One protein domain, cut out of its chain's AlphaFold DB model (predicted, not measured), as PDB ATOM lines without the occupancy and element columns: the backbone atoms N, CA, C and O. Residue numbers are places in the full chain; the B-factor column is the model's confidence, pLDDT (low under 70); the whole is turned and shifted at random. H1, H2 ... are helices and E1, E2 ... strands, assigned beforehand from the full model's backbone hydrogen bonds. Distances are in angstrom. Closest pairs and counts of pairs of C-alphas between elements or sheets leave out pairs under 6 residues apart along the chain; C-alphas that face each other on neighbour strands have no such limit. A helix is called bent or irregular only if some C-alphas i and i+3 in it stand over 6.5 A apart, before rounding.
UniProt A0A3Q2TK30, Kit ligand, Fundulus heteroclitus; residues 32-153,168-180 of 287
ATOM      1  N   THR A  32      -0.979 -20.158 -47.460       55.22
ATOM      2  CA  THR A  32      -2.441 -20.131 -47.265       55.22
ATOM      3  C   THR A  32      -2.998 -21.251 -46.382       55.22
ATOM      4  O   THR A  32      -3.962 -21.000 -45.663       55.22
ATOM      5  N   ASP A  33      -2.414 -22.456 -46.387       61.53
ATOM      6  CA  ASP A  33      -2.933 -23.578 -45.581       61.53
ATOM      7  C   ASP A  33      -2.433 -23.516 -44.128       61.53
ATOM      8  O   ASP A  33      -3.219 -23.537 -43.181       61.53
ATOM      9  N   ASP A  34      -1.130 -23.315 -43.919       70.06
ATOM     10  CA  ASP A  34      -0.554 -23.313 -42.569       70.06
ATOM     11  C   ASP A  34      -0.948 -22.082 -41.735       70.06
ATOM     12  O   ASP A  34      -1.072 -22.193 -40.515       70.06
ATOM     13  N   VAL A  35      -1.235 -20.929 -42.356       75.75
ATOM     14  CA  VAL A  35      -1.723 -19.732 -41.638       75.75
ATOM     15  C   VAL A  35      -3.106 -19.961 -41.023       75.75
ATOM     16  O   VAL A  35      -3.404 -19.398 -39.969       75.75
ATOM     17  N   SER A  36      -3.927 -20.855 -41.587       77.56
ATOM     18  CA  SER A  36      -5.227 -21.206 -41.001       77.56
ATOM     19  C   SER A  36      -5.095 -21.826 -39.598       77.56
ATOM     20  O   SER A  36      -5.968 -21.623 -38.748       77.56
ATOM     21  N   LYS A  37      -3.958 -22.474 -39.289       82.12
ATOM     22  CA  LYS A  37      -3.659 -23.055 -37.966       82.12
ATOM     23  C   LYS A  37      -3.485 -22.002 -36.865       82.12
ATOM     24  O   LYS A  37      -3.584 -22.353 -35.689       82.12
ATOM     25  N   LEU A  38      -3.299 -20.718 -37.202       84.69
ATOM     26  CA  LEU A  38      -3.304 -19.628 -36.213       84.69
ATOM     27  C   LEU A  38      -4.654 -19.528 -35.504       84.69
ATOM     28  O   LEU A  38      -4.696 -19.290 -34.300       84.69
ATOM     29  N   SER A  39      -5.753 -19.767 -36.225       85.12
ATOM     30  CA  SER A  39      -7.094 -19.738 -35.636       85.12
ATOM     31  C   SER A  39      -7.281 -20.832 -34.577       85.12
ATOM     32  O   SER A  39      -7.888 -20.579 -33.538       85.12
ATOM     33  N   ILE A  40      -6.684 -22.008 -34.794       87.38
ATOM     34  CA  ILE A  40      -6.683 -23.127 -33.842       87.38
ATOM     35  C   ILE A  40      -5.876 -22.751 -32.594       87.38
ATOM     36  O   ILE A  40      -6.340 -22.938 -31.472       87.38
ATOM     37  N   LEU A  41      -4.683 -22.175 -32.771       89.31
ATOM     38  CA  LEU A  41      -3.858 -21.718 -31.648       89.31
ATOM     39  C   LEU A  41      -4.551 -20.622 -30.830       89.31
ATOM     40  O   LEU A  41      -4.533 -20.681 -29.603       89.31
ATOM     41  N   LYS A  42      -5.211 -19.669 -31.495       90.50
ATOM     42  CA  LYS A  42      -5.968 -18.586 -30.852       90.50
ATOM     43  C   LYS A  42      -7.130 -19.103 -29.999       90.50
ATOM     44  O   LYS A  42      -7.446 -18.488 -28.992       90.50
ATOM     45  N   GLN A  43      -7.748 -20.221 -30.381       88.94
ATOM     46  CA  GLN A  43      -8.811 -20.859 -29.593       88.94
ATOM     47  C   GLN A  43      -8.267 -21.697 -28.430       88.94
ATOM     48  O   GLN A  43      -8.907 -21.792 -27.387       88.94
ATOM     49  N   ASN A  44      -7.091 -22.306 -28.601       92.06
ATOM     50  CA  ASN A  44      -6.515 -23.218 -27.612       92.06
ATOM     51  C   ASN A  44      -5.692 -22.521 -26.517       92.06
ATOM     52  O   ASN A  44      -5.360 -23.158 -25.516       92.06
ATOM     53  N   ILE A  45      -5.321 -21.254 -26.708       92.69
ATOM     54  CA  ILE A  45      -4.630 -20.442 -25.702       92.69
ATOM     55  C   ILE A  45      -5.642 -19.474 -25.077       92.69
ATOM     56  O   ILE A  45      -6.360 -18.810 -25.824       92.69
ATOM     57  N   PRO A  46      -5.702 -19.357 -23.734       94.06
ATOM     58  CA  PRO A  46      -6.602 -18.417 -23.069       94.06
ATOM     59  C   PRO A  46      -6.450 -16.995 -23.616       94.06
ATOM     60  O   PRO A  46      -5.337 -16.525 -23.864       94.06
ATOM     61  N   SER A  47      -7.569 -16.304 -23.827       93.69
ATOM     62  CA  SER A  47      -7.591 -14.969 -24.445       93.69
ATOM     63  C   SER A  47      -6.924 -13.885 -23.591       93.69
ATOM     64  O   SER A  47      -6.483 -12.868 -24.117       93.69
ATOM     65  N   ASP A  48      -6.881 -14.104 -22.280       94.44
ATOM     66  CA  ASP A  48      -6.252 -13.262 -21.263       94.44
ATOM     67  C   ASP A  48      -4.760 -13.573 -21.063       94.44
ATOM     68  O   ASP A  48      -4.076 -12.865 -20.330       94.44
ATOM     69  N   TYR A  49      -4.232 -14.611 -21.722       95.88
ATOM     70  CA  TYR A  49      -2.816 -14.940 -21.634       95.88
ATOM     71  C   TYR A  49      -1.961 -13.879 -22.329       95.88
ATOM     72  O   TYR A  49      -2.164 -13.560 -23.501       95.88
ATOM     73  N   GLU A  50      -0.966 -13.374 -21.608       96.75
ATOM     74  CA  GLU A  50      -0.038 -12.351 -22.075       96.75
ATOM     75  C   GLU A  50       1.265 -12.973 -22.595       96.75
ATOM     76  O   GLU A  50       1.993 -13.650 -21.867       96.75
ATOM     77  N   ILE A  51       1.581 -12.717 -23.866       97.31
ATOM     78  CA  ILE A  51       2.761 -13.248 -24.551       97.31
ATOM     79  C   ILE A  51       3.783 -12.120 -24.747       97.31
ATOM     80  O   ILE A  51       3.472 -11.134 -25.424       97.31
ATOM     81  N   PRO A  52       5.007 -12.246 -24.202       96.62
ATOM     82  CA  PRO A  52       6.031 -11.220 -24.338       96.62
ATOM     83  C   PRO A  52       6.580 -11.150 -25.768       96.62
ATOM     84  O   PRO A  52       6.937 -12.165 -26.385       96.62
ATOM     85  N   VAL A  53       6.699  -9.925 -26.272       95.12
ATOM     86  CA  VAL A  53       7.222  -9.584 -27.593       95.12
ATOM     87  C   VAL A  53       8.137  -8.365 -27.534       95.12
ATOM     88  O   VAL A  53       7.813  -7.344 -26.932       95.12
ATOM     89  N   SER A  54       9.252  -8.468 -28.251       94.50
ATOM     90  CA  SER A  54      10.048  -7.319 -28.671       94.50
ATOM     91  C   SER A  54       9.681  -7.022 -30.118       94.50
ATOM     92  O   SER A  54       9.919  -7.869 -30.980       94.50
ATOM     93  N   TYR A  55       9.103  -5.859 -30.404       93.00
ATOM     94  CA  TYR A  55       8.690  -5.529 -31.770       93.00
ATOM     95  C   TYR A  55       8.883  -4.055 -32.119       93.00
ATOM     96  O   TYR A  55       8.822  -3.174 -31.265       93.00
ATOM     97  N   ILE A  56       9.096  -3.795 -33.404       90.62
ATOM     98  CA  ILE A  56       9.027  -2.469 -34.012       90.62
ATOM     99  C   ILE A  56       7.580  -2.230 -34.462       90.62
ATOM    100  O   ILE A  56       7.034  -3.061 -35.198       90.62
ATOM    101  N   PRO A  57       6.947  -1.127 -34.037       89.12
ATOM    102  CA  PRO A  57       5.563  -0.827 -34.376       89.12
ATOM    103  C   PRO A  57       5.434  -0.402 -35.852       89.12
ATOM    104  O   PRO A  57       6.387   0.112 -36.442       89.12
ATOM    105  N   LYS A  58       4.264  -0.617 -36.469       86.44
ATOM    106  CA  LYS A  58       4.052  -0.363 -37.914       86.44
ATOM    107  C   LYS A  58       4.265   1.112 -38.280       86.44
ATOM    108  O   LYS A  58       4.695   1.429 -39.386       86.44
ATOM    109  N   GLU A  59       4.020   2.005 -37.327       82.69
ATOM    110  CA  GLU A  59       4.176   3.456 -37.438       82.69
ATOM    111  C   GLU A  59       5.645   3.883 -37.596       82.69
ATOM    112  O   GLU A  59       5.911   4.996 -38.046       82.69
ATOM    113  N   ALA A  60       6.607   3.012 -37.261       79.38
ATOM    114  CA  ALA A  60       8.035   3.284 -37.435       79.38
ATOM    115  C   ALA A  60       8.495   3.209 -38.904       79.38
ATOM    116  O   ALA A  60       9.579   3.702 -39.224       79.38
ATOM    117  N   GLY A  61       7.679   2.623 -39.787       76.81
ATOM    118  CA  GLY A  61       7.953   2.482 -41.216       76.81
ATOM    119  C   GLY A  61       7.971   1.027 -41.681       76.81
ATOM    120  O   GLY A  61       7.909   0.096 -40.885       76.81
ATOM    121  N   THR A  62       8.080   0.816 -42.992       78.00
ATOM    122  CA  THR A  62       7.964  -0.495 -43.667       78.00
ATOM    123  C   THR A  62       9.008  -1.535 -43.251       78.00
ATOM    124  O   THR A  62       8.814  -2.722 -43.503       78.00
ATOM    125  N   CYS A  63      10.089  -1.132 -42.568       81.69
ATOM    126  CA  CYS A  63      11.091  -2.072 -42.060       81.69
ATOM    127  C   CYS A  63      10.560  -3.018 -40.981       81.69
ATOM    128  O   CYS A  63      11.200  -4.036 -40.708       81.69
ATOM    129  N   TRP A  64       9.421  -2.681 -40.359       87.69
ATOM    130  CA  TRP A  64       8.847  -3.450 -39.261       87.69
ATOM    131  C   TRP A  64       8.637  -4.918 -39.645       87.69
ATOM    132  O   TRP A  64       8.744  -5.773 -38.778       87.69
ATOM    133  N   VAL A  65       8.376  -5.231 -40.920       87.00
ATOM    134  CA  VAL A  65       8.169  -6.614 -41.375       87.00
ATOM    135  C   VAL A  65       9.439  -7.435 -41.171       87.00
ATOM    136  O   VAL A  65       9.428  -8.378 -40.387       87.00
ATOM    137  N   VAL A  66      10.550  -7.048 -41.806       84.31
ATOM    138  CA  VAL A  66      11.811  -7.809 -41.751       84.31
ATOM    139  C   VAL A  66      12.446  -7.757 -40.367       84.31
ATOM    140  O   VAL A  66      12.839  -8.787 -39.826       84.31
ATOM    141  N   LEU A  67      12.484  -6.580 -39.740       86.12
ATOM    142  CA  LEU A  67      13.120  -6.425 -38.431       86.12
ATOM    143  C   LEU A  67      12.377  -7.165 -37.308       86.12
ATOM    144  O   LEU A  67      12.966  -7.434 -36.261       86.12
ATOM    145  N   ASN A  68      11.113  -7.540 -37.509       90.75
ATOM    146  CA  ASN A  68      10.371  -8.318 -36.524       90.75
ATOM    147  C   ASN A  68      10.419  -9.837 -36.737       90.75
ATOM    148  O   ASN A  68      10.032 -10.560 -35.821       90.75
ATOM    149  N   ILE A  69      10.928 -10.344 -37.869       89.69
ATOM    150  CA  ILE A  69      10.984 -11.794 -38.148       89.69
ATOM    151  C   ILE A  69      11.737 -12.532 -37.037       89.69
ATOM    152  O   ILE A  69      11.195 -13.449 -36.416       89.69
ATOM    153  N   TYR A  70      12.970 -12.110 -36.745       90.62
ATOM    154  CA  TYR A  70      13.802 -12.762 -35.734       90.62
ATOM    155  C   TYR A  70      13.222 -12.694 -34.309       90.62
ATOM    156  O   TYR A  70      13.098 -13.746 -33.674       90.62
ATOM    157  N   PRO A  71      12.853 -11.524 -33.747       92.69
ATOM    158  CA  PRO A  71      12.320 -11.483 -32.386       92.69
ATOM    159  C   PRO A  71      10.969 -12.202 -32.257       92.69
ATOM    160  O   PRO A  71      10.702 -12.797 -31.210       92.69
ATOM    161  N   LEU A  72      10.152 -12.232 -33.315       94.62
ATOM    162  CA  LEU A  72       8.922 -13.018 -33.336       94.62
ATOM    163  C   LEU A  72       9.206 -14.528 -33.338       94.62
ATOM    164  O   LEU A  72       8.577 -15.260 -32.575       94.62
ATOM    165  N   GLU A  73      10.201 -14.994 -34.104       94.12
ATOM    166  CA  GLU A  73      10.672 -16.386 -34.051       94.12
ATOM    167  C   GLU A  73      11.083 -16.768 -32.619       94.12
ATOM    168  O   GLU A  73      10.692 -17.822 -32.111       94.12
ATOM    169  N   GLN A  74      11.835 -15.899 -31.934       94.81
ATOM    170  CA  GLN A  74      12.257 -16.134 -30.549       94.81
ATOM    171  C   GLN A  74      11.081 -16.155 -29.569       94.81
ATOM    172  O   GLN A  74      11.049 -16.995 -28.668       94.81
ATOM    173  N   SER A  75      10.103 -15.264 -29.744       96.50
ATOM    174  CA  SER A  75       8.874 -15.262 -28.945       96.50
ATOM    175  C   SER A  75       8.101 -16.578 -29.122       96.50
ATOM    176  O   SER A  75       7.767 -17.231 -28.131       96.50
ATOM    177  N   LEU A  76       7.933 -17.055 -30.360       96.56
ATOM    178  CA  LEU A  76       7.277 -18.336 -30.643       96.56
ATOM    179  C   LEU A  76       8.045 -19.532 -30.073       96.56
ATOM    180  O   LEU A  76       7.426 -20.458 -29.557       96.56
ATOM    181  N   ARG A  77       9.385 -19.526 -30.101       96.62
ATOM    182  CA  ARG A  77      10.205 -20.570 -29.452       96.62
ATOM    183  C   ARG A  77       9.962 -20.631 -27.947       96.62
ATOM    184  O   ARG A  77       9.809 -21.725 -27.402       96.62
ATOM    185  N   LYS A  78       9.904 -19.472 -27.285       96.88
ATOM    186  CA  LYS A  78       9.573 -19.383 -25.856       96.88
ATOM    187  C   LYS A  78       8.159 -19.905 -25.602       96.88
ATOM    188  O   LYS A  78       7.987 -20.753 -24.731       96.88
ATOM    189  N   LEU A  79       7.179 -19.505 -26.411       96.06
ATOM    190  CA  LEU A  79       5.805 -19.997 -26.301       96.06
ATOM    191  C   LEU A  79       5.716 -21.522 -26.494       96.06
ATOM    192  O   LEU A  79       5.121 -22.212 -25.673       96.06
ATOM    193  N   ALA A  80       6.376 -22.074 -27.517       96.31
ATOM    194  CA  ALA A  80       6.439 -23.516 -27.772       96.31
ATOM    195  C   ALA A  80       7.044 -24.304 -26.600       96.31
ATOM    196  O   ALA A  80       6.676 -25.457 -26.370       96.31
ATOM    197  N   SER A  81       7.984 -23.698 -25.868       96.50
ATOM    198  CA  SER A  81       8.631 -24.329 -24.715       96.50
ATOM    199  C   SER A  81       7.699 -24.500 -23.510       96.50
ATOM    200  O   SER A  81       7.935 -25.390 -22.698       96.50
ATOM    201  N   MET A  82       6.609 -23.728 -23.442       94.69
ATOM    202  CA  MET A  82       5.585 -23.849 -22.397       94.69
ATOM    203  C   MET A  82       4.686 -25.078 -22.586       94.69
ATOM    204  O   MET A  82       3.990 -25.488 -21.660       94.69
ATOM    205  N   PHE A  83       4.699 -25.683 -23.775       94.44
ATOM    206  CA  PHE A  83       3.904 -26.862 -24.089       94.44
ATOM    207  C   PHE A  83       4.712 -28.155 -23.923       94.44
ATOM    208  O   PHE A  83       5.896 -28.248 -24.272       94.44
ATOM    209  N   GLY A  84       4.027 -29.195 -23.436       92.75
ATOM    210  CA  GLY A  84       4.581 -30.542 -23.310       92.75
ATOM    211  C   GLY A  84       5.090 -31.102 -24.642       92.75
ATOM    212  O   GLY A  84       4.699 -30.657 -25.721       92.75
ATOM    213  N   ALA A  85       5.974 -32.101 -24.571       90.25
ATOM    214  CA  ALA A  85       6.667 -32.642 -25.742       90.25
ATOM    215  C   ALA A  85       5.729 -33.136 -26.860       90.25
ATOM    216  O   ALA A  85       6.086 -32.992 -28.021       90.25
ATOM    217  N   MET A  86       4.554 -33.670 -26.513       89.25
ATOM    218  CA  MET A  86       3.585 -34.279 -27.439       89.25
ATOM    219  C   MET A  86       2.339 -33.399 -27.672       89.25
ATOM    220  O   MET A  86       1.236 -33.908 -27.857       89.25
ATOM    221  N   SER A  87       2.467 -32.074 -27.555       93.38
ATOM    222  CA  SER A  87       1.339 -31.147 -27.705       93.38
ATOM    223  C   SER A  87       1.123 -30.744 -29.163       93.38
ATOM    224  O   SER A  87       2.020 -30.185 -29.787       93.38
ATOM    225  N   SER A  88      -0.106 -30.880 -29.661       91.12
ATOM    226  CA  SER A  88      -0.488 -30.364 -30.982       91.12
ATOM    227  C   SER A  88      -0.326 -28.843 -31.102       91.12
ATOM    228  O   SER A  88       0.013 -28.342 -32.171       91.12
ATOM    229  N   ASN A  89      -0.504 -28.089 -30.009       92.88
ATOM    230  CA  ASN A  89      -0.226 -26.649 -29.996       92.88
ATOM    231  C   ASN A  89       1.262 -26.376 -30.220       92.88
ATOM    232  O   ASN A  89       1.613 -25.476 -30.979       92.88
ATOM    233  N   LYS A  90       2.139 -27.178 -29.606       94.62
ATOM    234  CA  LYS A  90       3.582 -27.090 -29.838       94.62
ATOM    235  C   LYS A  90       3.926 -27.377 -31.293       94.62
ATOM    236  O   LYS A  90       4.669 -26.603 -31.889       94.62
ATOM    237  N   ASP A  91       3.354 -28.433 -31.862       91.69
ATOM    238  CA  ASP A  91       3.579 -28.810 -33.261       91.69
ATOM    239  C   ASP A  91       3.121 -27.703 -34.216       91.69
ATOM    240  O   ASP A  91       3.863 -27.309 -35.114       91.69
ATOM    241  N   ASN A  92       1.948 -27.118 -33.963       91.88
ATOM    242  CA  ASN A  92       1.446 -25.973 -34.717       91.88
ATOM    243  C   ASN A  92       2.380 -24.757 -34.596       91.88
ATOM    244  O   ASN A  92       2.703 -24.138 -35.604       91.88
ATOM    245  N   ILE A  93       2.871 -24.430 -33.394       93.31
ATOM    246  CA  ILE A  93       3.823 -23.322 -33.196       93.31
ATOM    247  C   ILE A  93       5.148 -23.580 -33.933       93.31
ATOM    248  O   ILE A  93       5.706 -22.660 -34.532       93.31
ATOM    249  N   ILE A  94       5.647 -24.821 -33.938       92.06
ATOM    250  CA  ILE A  94       6.880 -25.196 -34.648       92.06
ATOM    251  C   ILE A  94       6.764 -24.936 -36.155       92.06
ATOM    252  O   ILE A  94       7.741 -24.493 -36.761       92.06
ATOM    253  N   VAL A  95       5.585 -25.134 -36.754       90.56
ATOM    254  CA  VAL A  95       5.337 -24.786 -38.165       90.56
ATOM    255  C   VAL A  95       5.555 -23.289 -38.407       90.56
ATOM    256  O   VAL A  95       6.267 -22.919 -39.341       90.56
ATOM    257  N   PHE A  96       5.042 -22.418 -37.533       91.06
ATOM    258  CA  PHE A  96       5.247 -20.967 -37.652       91.06
ATOM    259  C   PHE A  96       6.704 -20.552 -37.432       91.06
ATOM    260  O   PHE A  96       7.210 -19.697 -38.154       91.06
ATOM    261  N   ILE A  97       7.414 -21.194 -36.498       91.56
ATOM    262  CA  ILE A  97       8.861 -20.988 -36.314       91.56
ATOM    263  C   ILE A  97       9.615 -21.343 -37.602       91.56
ATOM    264  O   ILE A  97      10.495 -20.596 -38.027       91.56
ATOM    265  N   ALA A  98       9.276 -22.466 -38.241       89.81
ATOM    266  CA  ALA A  98       9.897 -22.877 -39.498       89.81
ATOM    267  C   ALA A  98       9.591 -21.897 -40.643       89.81
ATOM    268  O   ALA A  98      10.480 -21.610 -41.446       89.81
ATOM    269  N   MET A  99       8.373 -21.351 -40.685       88.25
ATOM    270  CA  MET A  99       7.966 -20.341 -41.662       88.25
ATOM    271  C   MET A  99       8.736 -19.026 -41.478       88.25
ATOM    272  O   MET A  99       9.308 -18.518 -42.433       88.25
ATOM    273  N   LEU A 100       8.853 -18.503 -40.256       88.62
ATOM    274  CA  LEU A 100       9.658 -17.300 -40.001       88.62
ATOM    275  C   LEU A 100      11.140 -17.533 -40.300       88.62
ATOM    276  O   LEU A 100      11.802 -16.677 -40.881       88.62
ATOM    277  N   LYS A 101      11.654 -18.723 -39.980       88.19
ATOM    278  CA  LYS A 101      13.034 -19.096 -40.291       88.19
ATOM    279  C   LYS A 101      13.312 -19.132 -41.797       88.19
ATOM    280  O   LYS A 101      14.443 -18.863 -42.190       88.19
ATOM    281  N   SER A 102      12.331 -19.470 -42.637       84.00
ATOM    282  CA  SER A 102      12.504 -19.446 -44.097       84.00
ATOM    283  C   SER A 102      12.459 -18.031 -44.678       84.00
ATOM    284  O   SER A 102      13.065 -17.795 -45.720       84.00
ATOM    285  N   LEU A 103      11.797 -17.098 -43.986       80.94
ATOM    286  CA  LEU A 103      11.772 -15.670 -44.320       80.94
ATOM    287  C   LEU A 103      13.028 -14.921 -43.845       80.94
ATOM    288  O   LEU A 103      13.257 -13.790 -44.265       80.94
ATOM    289  N   ARG A 104      13.835 -15.547 -42.981       76.12
ATOM    290  CA  ARG A 104      15.011 -14.943 -42.355       76.12
ATOM    291  C   ARG A 104      16.130 -14.651 -43.370       76.12
ATOM    292  O   ARG A 104      16.519 -15.515 -44.162       76.12
ATOM    293  N   GLY A 105      16.704 -13.454 -43.289       67.25
ATOM    294  CA  GLY A 105      17.951 -13.070 -43.948       67.25
ATOM    295  C   GLY A 105      19.210 -13.589 -43.233       67.25
ATOM    296  O   GLY A 105      19.177 -14.176 -42.156       67.25
ATOM    297  N   SER A 106      20.386 -13.394 -43.831       57.34
ATOM    298  CA  SER A 106      21.652 -13.832 -43.214       57.34
ATOM    299  C   SER A 106      22.103 -12.967 -42.030       57.34
ATOM    300  O   SER A 106      22.974 -13.400 -41.282       57.34
ATOM    301  N   GLU A 107      21.529 -11.774 -41.836       64.06
ATOM    302  CA  GLU A 107      22.103 -10.741 -40.958       64.06
ATOM    303  C   GLU A 107      21.089 -10.020 -40.038       64.06
ATOM    304  O   GLU A 107      21.400  -8.940 -39.529       64.06
ATOM    305  N   GLU A 108      19.899 -10.585 -39.751       67.56
ATOM    306  CA  GLU A 108      18.933  -9.904 -38.856       67.56
ATOM    307  C   GLU A 108      19.498  -9.589 -37.465       67.56
ATOM    308  O   GLU A 108      19.158  -8.553 -36.908       67.56
ATOM    309  N   GLU A 109      20.377 -10.421 -36.896       65.75
ATOM    310  CA  GLU A 109      20.928 -10.183 -35.549       65.75
ATOM    311  C   GLU A 109      21.765  -8.894 -35.479       65.75
ATOM    312  O   GLU A 109      21.676  -8.141 -34.507       65.75
ATOM    313  N   THR A 110      22.533  -8.594 -36.528       68.44
ATOM    314  CA  THR A 110      23.300  -7.345 -36.632       68.44
ATOM    315  C   THR A 110      22.373  -6.166 -36.922       68.44
ATOM    316  O   THR A 110      22.529  -5.092 -36.334       68.44
ATOM    317  N   ALA A 111      21.353  -6.368 -37.764       71.12
ATOM    318  CA  ALA A 111      20.339  -5.353 -38.041       71.12
ATOM    319  C   ALA A 111      19.586  -4.944 -36.761       71.12
ATOM    320  O   ALA A 111      19.404  -3.754 -36.500       71.12
ATOM    321  N   MET A 112      19.245  -5.899 -35.894       74.81
ATOM    322  CA  MET A 112      18.602  -5.620 -34.606       74.81
ATOM    323  C   MET A 112      19.405  -4.654 -33.731       74.81
ATOM    324  O   MET A 112      18.821  -3.789 -33.082       74.81
ATOM    325  N   GLN A 113      20.738  -4.752 -33.724       77.19
ATOM    326  CA  GLN A 113      21.585  -3.845 -32.940       77.19
ATOM    327  C   GLN A 113      21.544  -2.411 -33.481       77.19
ATOM    328  O   GLN A 113      21.513  -1.448 -32.714       77.19
ATOM    329  N   VAL A 114      21.513  -2.256 -34.808       81.06
ATOM    330  CA  VAL A 114      21.449  -0.947 -35.476       81.06
ATOM    331  C   VAL A 114      20.103  -0.258 -35.238       81.06
ATOM    332  O   VAL A 114      20.059   0.969 -35.120       81.06
ATOM    333  N   PHE A 115      19.020  -1.030 -35.135       84.25
ATOM    334  CA  PHE A 115      17.653  -0.530 -34.966       84.25
ATOM    335  C   PHE A 115      17.103  -0.685 -33.540       84.25
ATOM    336  O   PHE A 115      15.912  -0.478 -33.319       84.25
ATOM    337  N   GLN A 116      17.960  -0.974 -32.556       85.88
ATOM    338  CA  GLN A 116      17.560  -1.288 -31.179       85.88
ATOM    339  C   GLN A 116      16.597  -0.258 -30.554       85.88
ATOM    340  O   GLN A 116      15.679  -0.629 -29.834       85.88
ATOM    341  N   CYS A 117      16.784   1.031 -30.845       87.00
ATOM    342  CA  CYS A 117      15.964   2.121 -30.306       87.00
ATOM    343  C   CYS A 117      14.500   2.123 -30.779       87.00
ATOM    344  O   CYS A 117      13.687   2.830 -30.190       87.00
ATOM    345  N   HIS A 118      14.167   1.365 -31.827       87.56
ATOM    346  CA  HIS A 118      12.799   1.247 -32.338       87.56
ATOM    347  C   HIS A 118      12.024   0.090 -31.717       87.56
ATOM    348  O   HIS A 118      10.797   0.067 -31.817       87.56
ATOM    349  N   TYR A 119      12.716  -0.868 -31.097       90.88
ATOM    350  CA  TYR A 119      12.058  -2.001 -30.463       90.88
ATOM    351  C   TYR A 119      11.361  -1.577 -29.177       90.88
ATOM    352  O   TYR A 119      11.895  -0.827 -28.358       90.88
ATOM    353  N   GLN A 120      10.158  -2.106 -29.001       92.81
ATOM    354  CA  GLN A 120       9.364  -1.988 -27.794       92.81
ATOM    355  C   GLN A 120       9.220  -3.370 -27.171       92.81
ATOM    356  O   GLN A 120       8.805  -4.310 -27.845       92.81
ATOM    357  N   GLU A 121       9.526  -3.469 -25.880       94.75
ATOM    358  CA  GLU A 121       9.265  -4.658 -25.071       94.75
ATOM    359  C   GLU A 121       7.868  -4.532 -24.460       94.75
ATOM    360  O   GLU A 121       7.615  -3.638 -23.646       94.75
ATOM    361  N   LYS A 122       6.939  -5.390 -24.884       94.62
ATOM    362  CA  LYS A 122       5.554  -5.418 -24.392       94.62
ATOM    363  C   LYS A 122       5.043  -6.849 -24.311       94.62
ATOM    364  O   LYS A 122       5.562  -7.740 -24.971       94.62
ATOM    365  N   SER A 123       3.975  -7.049 -23.551       95.69
ATOM    366  CA  SER A 123       3.170  -8.264 -23.642       95.69
ATOM    367  C   SER A 123       1.926  -7.992 -24.476       95.69
ATOM    368  O   SER A 123       1.273  -6.962 -24.307       95.69
ATOM    369  N   LEU A 124       1.601  -8.904 -25.386       95.94
ATOM    370  CA  LEU A 124       0.355  -8.878 -26.143       95.94
ATOM    371  C   LEU A 124      -0.570  -9.968 -25.617       95.94
ATOM    372  O   LEU A 124      -0.130 -11.094 -25.392       95.94
ATOM    373  N   LEU A 125      -1.858  -9.652 -25.479       96.69
ATOM    374  CA  LEU A 125      -2.881 -10.677 -25.282       96.69
ATOM    375  C   LEU A 125      -2.810 -11.691 -26.426       96.69
ATOM    376  O   LEU A 125      -2.578 -11.307 -27.575       96.69
ATOM    377  N   SER A 126      -3.037 -12.968 -26.128       95.31
ATOM    378  CA  SER A 126      -2.873 -14.076 -27.076       95.31
ATOM    379  C   SER A 126      -3.577 -13.832 -28.413       95.31
ATOM    380  O   SER A 126      -2.998 -14.067 -29.471       95.31
ATOM    381  N   GLY A 127      -4.785 -13.261 -28.384       93.94
ATOM    382  CA  GLY A 127      -5.507 -12.878 -29.592       93.94
ATOM    383  C   GLY A 127      -4.750 -11.863 -30.454       93.94
ATOM    384  O   GLY A 127      -4.545 -12.114 -31.638       93.94
ATOM    385  N   LEU A 128      -4.279 -10.768 -29.848       94.81
ATOM    386  CA  LEU A 128      -3.507  -9.719 -30.530       94.81
ATOM    387  C   LEU A 128      -2.146 -10.229 -31.012       94.81
ATOM    388  O   LEU A 128      -1.657  -9.802 -32.054       94.81
ATOM    389  N   TYR A 129      -1.538 -11.149 -30.267       95.88
ATOM    390  CA  TYR A 129      -0.282 -11.787 -30.639       95.88
ATOM    391  C   TYR A 129      -0.417 -12.623 -31.919       95.88
ATOM    392  O   TYR A 129       0.405 -12.503 -32.828       95.88
ATOM    393  N   PHE A 130      -1.462 -13.448 -32.024       94.75
ATOM    394  CA  PHE A 130      -1.693 -14.249 -33.228       94.75
ATOM    395  C   PHE A 130      -2.156 -13.410 -34.420       94.75
ATOM    396  O   PHE A 130      -1.741 -13.693 -35.545       94.75
ATOM    397  N   ASP A 131      -2.923 -12.342 -34.181       93.44
ATOM    398  CA  ASP A 131      -3.280 -11.372 -35.223       93.44
ATOM    399  C   ASP A 131      -2.023 -10.654 -35.750       93.44
ATOM    400  O   ASP A 131      -1.836 -10.505 -36.956       93.44
ATOM    401  N   TYR A 132      -1.085 -10.310 -34.860       93.19
ATOM    402  CA  TYR A 132       0.210  -9.741 -35.232       93.19
ATOM    403  C   TYR A 132       1.060 -10.686 -36.101       93.19
ATOM    404  O   TYR A 132       1.658 -10.243 -37.084       93.19
ATOM    405  N   ILE A 133       1.091 -11.989 -35.790       93.19
ATOM    406  CA  ILE A 133       1.776 -12.994 -36.623       93.19
ATOM    407  C   ILE A 133       1.142 -13.060 -38.013       93.19
ATOM    408  O   ILE A 133       1.859 -13.053 -39.014       93.19
ATOM    409  N   GLN A 134      -0.189 -13.111 -38.079       92.12
ATOM    410  CA  GLN A 134      -0.916 -13.157 -39.342       92.12
ATOM    411  C   GLN A 134      -0.602 -11.932 -40.208       92.12
ATOM    412  O   GLN A 134      -0.272 -12.076 -41.386       92.12
ATOM    413  N   ASP A 135      -0.640 -10.740 -39.616       90.50
ATOM    414  CA  ASP A 135      -0.319  -9.484 -40.289       90.50
ATOM    415  C   ASP A 135       1.110  -9.460 -40.834       90.50
ATOM    416  O   ASP A 135       1.331  -9.035 -41.968       90.50
ATOM    417  N   LEU A 136       2.083  -9.914 -40.038       90.62
ATOM    418  CA  LEU A 136       3.485  -9.949 -40.441       90.62
ATOM    419  C   LEU A 136       3.707 -10.912 -41.607       90.62
ATOM    420  O   LEU A 136       4.356 -10.544 -42.584       90.62
ATOM    421  N   LEU A 137       3.149 -12.123 -41.529       88.62
ATOM    422  CA  LEU A 137       3.269 -13.120 -42.592       88.62
ATOM    423  C   LEU A 137       2.619 -12.623 -43.886       88.62
ATOM    424  O   LEU A 137       3.243 -12.685 -44.944       88.62
ATOM    425  N   ASN A 138       1.418 -12.048 -43.799       87.50
ATOM    426  CA  ASN A 138       0.734 -11.452 -44.945       87.50
ATOM    427  C   ASN A 138       1.565 -10.325 -45.574       87.50
ATOM    428  O   ASN A 138       1.750 -10.313 -46.791       87.50
ATOM    429  N   ALA A 139       2.119  -9.418 -44.765       85.38
ATOM    430  CA  ALA A 139       2.962  -8.330 -45.255       85.38
ATOM    431  C   ALA A 139       4.262  -8.840 -45.901       85.38
ATOM    432  O   ALA A 139       4.674  -8.324 -46.938       85.38
ATOM    433  N   ALA A 140       4.873  -9.892 -45.346       81.44
ATOM    434  CA  ALA A 140       6.062 -10.518 -45.919       81.44
ATOM    435  C   ALA A 140       5.785 -11.157 -47.291       81.44
ATOM    436  O   ALA A 140       6.644 -11.117 -48.168       81.44
ATOM    437  N   THR A 141       4.580 -11.699 -47.516       76.38
ATOM    438  CA  THR A 141       4.207 -12.298 -48.815       76.38
ATOM    439  C   THR A 141       3.982 -11.290 -49.930       76.38
ATOM    440  O   THR A 141       4.153 -11.626 -51.099       76.38
ATOM    441  N   GLN A 142       3.567 -10.074 -49.578       70.25
ATOM    442  CA  GLN A 142       3.165  -9.055 -50.546       70.25
ATOM    443  C   GLN A 142       4.361  -8.299 -51.138       70.25
ATOM    444  O   GLN A 142       4.182  -7.560 -52.101       70.25
ATOM    445  N   GLY A 143       5.571  -8.527 -50.612       60.66
ATOM    446  CA  GLY A 143       6.779  -7.803 -50.992       60.66
ATOM    447  C   GLY A 143       6.746  -6.378 -50.442       60.66
ATOM    448  O   GLY A 143       5.939  -5.546 -50.848       60.66
ATOM    449  N   THR A 144       7.618  -6.066 -49.485       55.16
ATOM    450  CA  THR A 144       7.717  -4.700 -48.962       55.16
ATOM    451  C   THR A 144       8.545  -3.843 -49.910       55.16
ATOM    452  O   THR A 144       9.769  -3.962 -49.949       55.16
ATOM    453  N   SER A 145       7.886  -2.952 -50.649       46.75
ATOM    454  CA  SER A 145       8.547  -1.929 -51.456       46.75
ATOM    455  C   SER A 145       9.271  -0.921 -50.551       46.75
ATOM    456  O   SER A 145       8.665  -0.113 -49.850       46.75
ATOM    457  N   SER A 146      10.605  -0.982 -50.580       53.25
ATOM    458  CA  SER A 146      11.555  -0.121 -49.859       53.25
ATOM    459  C   SER A 146      11.508  -0.220 -48.321       53.25
ATOM    460  O   SER A 146      10.485   0.014 -47.679       53.25
ATOM    461  N   PHE A 147      12.657  -0.507 -47.705       61.91
ATOM    462  CA  PHE A 147      12.850  -0.498 -46.252       61.91
ATOM    463  C   PHE A 147      13.056   0.936 -45.749       61.91
ATOM    464  O   PHE A 147      14.157   1.473 -45.829       61.91
ATOM    465  N   SER A 148      12.007   1.571 -45.217       66.19
ATOM    466  CA  SER A 148      12.049   2.978 -44.792       66.19
ATOM    467  C   SER A 148      12.033   3.110 -43.270       66.19
ATOM    468  O   SER A 148      11.030   3.501 -42.680       66.19
ATOM    469  N   CYS A 149      13.142   2.766 -42.615       72.12
ATOM    470  CA  CYS A 149      13.345   3.093 -41.203       72.12
ATOM    471  C   CYS A 149      14.667   3.808 -40.998       72.12
ATOM    472  O   CYS A 149      15.694   3.438 -41.566       72.12
ATOM    473  N   LYS A 150      14.651   4.841 -40.152       80.38
ATOM    474  CA  LYS A 150      15.863   5.586 -39.808       80.38
ATOM    475  C   LYS A 150      16.701   4.761 -38.828       80.38
ATOM    476  O   LYS A 150      16.168   4.381 -37.788       80.38
ATOM    477  N   PRO A 151      17.986   4.498 -39.095       78.12
ATOM    478  CA  PRO A 151      18.843   3.786 -38.150       78.12
ATOM    479  C   PRO A 151      19.008   4.583 -36.851       78.12
ATOM    480  O   PRO A 151      18.877   5.811 -36.829       78.12
ATOM    481  N   CYS A 152      19.326   3.891 -35.754       81.06
ATOM    482  CA  CYS A 152      19.555   4.542 -34.470       81.06
ATOM    483  C   CYS A 152      20.900   5.285 -34.485       81.06
ATOM    484  O   CYS A 152      21.972   4.708 -34.255       81.06
ATOM    485  N   PHE A 153      20.864   6.596 -34.723       73.50
ATOM    486  CA  PHE A 153      22.004   7.463 -34.452       73.50
ATOM    487  C   PHE A 153      22.057   7.738 -32.951       73.50
ATOM    488  O   PHE A 153      21.233   8.470 -32.407       73.50
ATOM    489  N   PHE A 168      28.722   3.892 -41.254       44.12
ATOM    490  CA  PHE A 168      27.902   4.215 -42.424       44.12
ATOM    491  C   PHE A 168      27.907   3.069 -43.445       44.12
ATOM    492  O   PHE A 168      26.851   2.726 -43.966       44.12
ATOM    493  N   ASN A 169      29.049   2.395 -43.629       38.72
ATOM    494  CA  ASN A 169      29.149   1.224 -44.506       38.72
ATOM    495  C   ASN A 169      28.323   0.031 -43.997       38.72
ATOM    496  O   ASN A 169      27.623  -0.576 -44.794       38.72
ATOM    497  N   VAL A 170      28.291  -0.238 -42.683       50.00
ATOM    498  CA  VAL A 170      27.427  -1.293 -42.102       50.00
ATOM    499  C   VAL A 170      25.939  -0.975 -42.284       50.00
ATOM    500  O   VAL A 170      25.154  -1.848 -42.633       50.00
ATOM    501  N   VAL A 171      25.530   0.281 -42.079       49.78
ATOM    502  CA  VAL A 171      24.138   0.713 -42.303       49.78
ATOM    503  C   VAL A 171      23.762   0.602 -43.784       49.78
ATOM    504  O   VAL A 171      22.664   0.152 -44.104       49.78
ATOM    505  N   GLN A 172      24.672   0.972 -44.686       43.41
ATOM    506  CA  GLN A 172      24.449   0.899 -46.125       43.41
ATOM    507  C   GLN A 172      24.457  -0.546 -46.646       43.41
ATOM    508  O   GLN A 172      23.645  -0.854 -47.511       43.41
ATOM    509  N   GLU A 173      25.272  -1.447 -46.084       46.62
ATOM    510  CA  GLU A 173      25.218  -2.890 -46.367       46.62
ATOM    511  C   GLU A 173      23.919  -3.520 -45.858       46.62
ATOM    512  O   GLU A 173      23.234  -4.171 -46.636       46.62
ATOM    513  N   VAL A 174      23.498  -3.269 -44.612       49.62
ATOM    514  CA  VAL A 174      22.249  -3.834 -44.055       49.62
ATOM    515  C   VAL A 174      21.013  -3.375 -44.848       49.62
ATOM    516  O   VAL A 174      20.099  -4.166 -45.112       49.62
ATOM    517  N   CYS A 175      20.995  -2.114 -45.295       45.09
ATOM    518  CA  CYS A 175      19.944  -1.589 -46.168       45.09
ATOM    519  C   CYS A 175      20.035  -2.121 -47.617       45.09
ATOM    520  O   CYS A 175      18.988  -2.327 -48.229       45.09
ATOM    521  N   ASN A 176      21.234  -2.397 -48.152       40.59
ATOM    522  CA  ASN A 176      21.411  -2.995 -49.488       40.59
ATOM    523  C   ASN A 176      21.158  -4.512 -49.525       40.59
ATOM    524  O   ASN A 176      20.633  -5.007 -50.518       40.59
ATOM    525  N   TYR A 177      21.491  -5.274 -48.481       42.16
ATOM    526  CA  TYR A 177      21.277  -6.729 -48.458       42.16
ATOM    527  C   TYR A 177      19.798  -7.096 -48.377       42.16
ATOM    528  O   TYR A 177      19.376  -8.084 -48.976       42.16
ATOM    529  N   SER A 178      18.993  -6.266 -47.713       40.97
ATOM    530  CA  SER A 178      17.535  -6.424 -47.714       40.97
ATOM    531  C   SER A 178      16.940  -6.195 -49.119       40.97
ATOM    532  O   SER A 178      15.907  -6.768 -49.453       40.97
ATOM    533  N   LEU A 179      17.635  -5.429 -49.973       36.88
ATOM    534  CA  LEU A 179      17.297  -5.168 -51.380       36.88
ATOM    535  C   LEU A 179      17.602  -6.366 -52.310       36.88
ATOM    536  O   LEU A 179      17.044  -6.457 -53.398       36.88
ATOM    537  N   LEU A 180      18.451  -7.314 -51.892       32.88
ATOM    538  CA  LEU A 180      18.780  -8.527 -52.663       32.88
ATOM    539  C   LEU A 180      17.793  -9.686 -52.448       32.88
ATOM    540  O   LEU A 180      17.890 -10.704 -53.138       32.88
TER     541      LEU A 180
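AT A GLANCE: This is residues 32 to 153 and 168 to 180 of the 287 residues of the protein "Kit ligand" of Fundulus heteroclitus (UniProt A0A3Q2TK30). The domain is an elongated helical body: H2, H3 and H5 form a small bundle, a group of helices running lengthwise together, with their centres in a triangle, and a two-stranded ribbon, E1 and E2, covers part of it, E1 packing on H2. H1 sits at one end beside H3 and H5, and H4 at the other end, with H6 loosely placed beyond it. The printed part has 135 residues with six named helices and two named strands, in the order H1, E1, H2, H3, H4, E2, H5, H6; the sheet, E1 - E2, is antiparallel and the class is mostly helix. The whole is compact, with a radius of gyration of the C-alphas of 15.2 A, and spans 47 by 27 by 24 A.

HOW THE PARTS SIT: E1, residues 50 to 55, and E2, residues 120 to 125, are antiparallel at 148 degrees; N 51 and O 124 are 2.8 A apart and N 122 and O 53 are 3.0 A apart, both within hydrogen-bond range. The closest C-alphas of E1 and H2, residues 64 to 81, are those of Tyr 55 and Asn 68, 5.8 A apart. H2 is the hub, touching three helices, and has a kink of 38 degrees near residue 71; it is only just irregular, with C-alphas 67 and 70 6.9 A apart. H2 and H3, residues 88 to 103, touch as a helical hairpin at a shallow tilt of 28 degrees, closest at the C-alphas of Ala 80 and Lys 90, 5.0 A. With its residues 65 to 72 alone, H2 touches residues 133 to 140 of H5, residues 126 to 141, at a steep tilt of 44 degrees, closest at the C-alphas of Val 65 and Leu 136, 5.8 A. H1, residues 37 to 44, touches H5 at a shallow tilt of 5 degrees, opposite ways, closest at the C-alphas of Lys 42 and Gly 127, 5.9 A. H1 also touches H3, closest at the C-alphas of Leu 41 and Asn 89, 6.3 A. H4, residues 108 to 114, touches H2, closest at the C-alphas of Glu 108 and Tyr 70, 6.7 A. H6, residues 168 to 180, is close to H4 but not clearly touching, with the C-alphas of Ala 111 and Val 174 6.5 A apart. In H1, H3 and H5 every O i to N i+4 pair is within hydrogen-bond range; in H2 11 of 14 are, in H4 2 of 3 and in H6 7 of 9.

IN THESE COORDINATES: H1 begins at C-alpha 37 (-3.659, -23.055, -37.966), and H6 ends at C-alpha 180 (18.780, -8.527, -52.663). From first to last C-alpha, E1 is 14.7 A, E2 15.2 A, H1 10.7 A, H2 25.4 A, H3 23.3 A, H4 9.9 A, H5 22.9 A and H6 18.7 A.

THE WHOLE: The two C-alphas farthest apart, those of Met 86 and Phe 168, are 47.9 A apart. Residues 154 to 167 are not printed, and C-alphas 153 and 168 are 10.4 A apart across the cut. Of the links that are printed whole, none is long. The mean pLDDT of the printed part is 81.5; residues 32 to 33, 105 to 110, 143 to 148 and 168 to 180 are under 70.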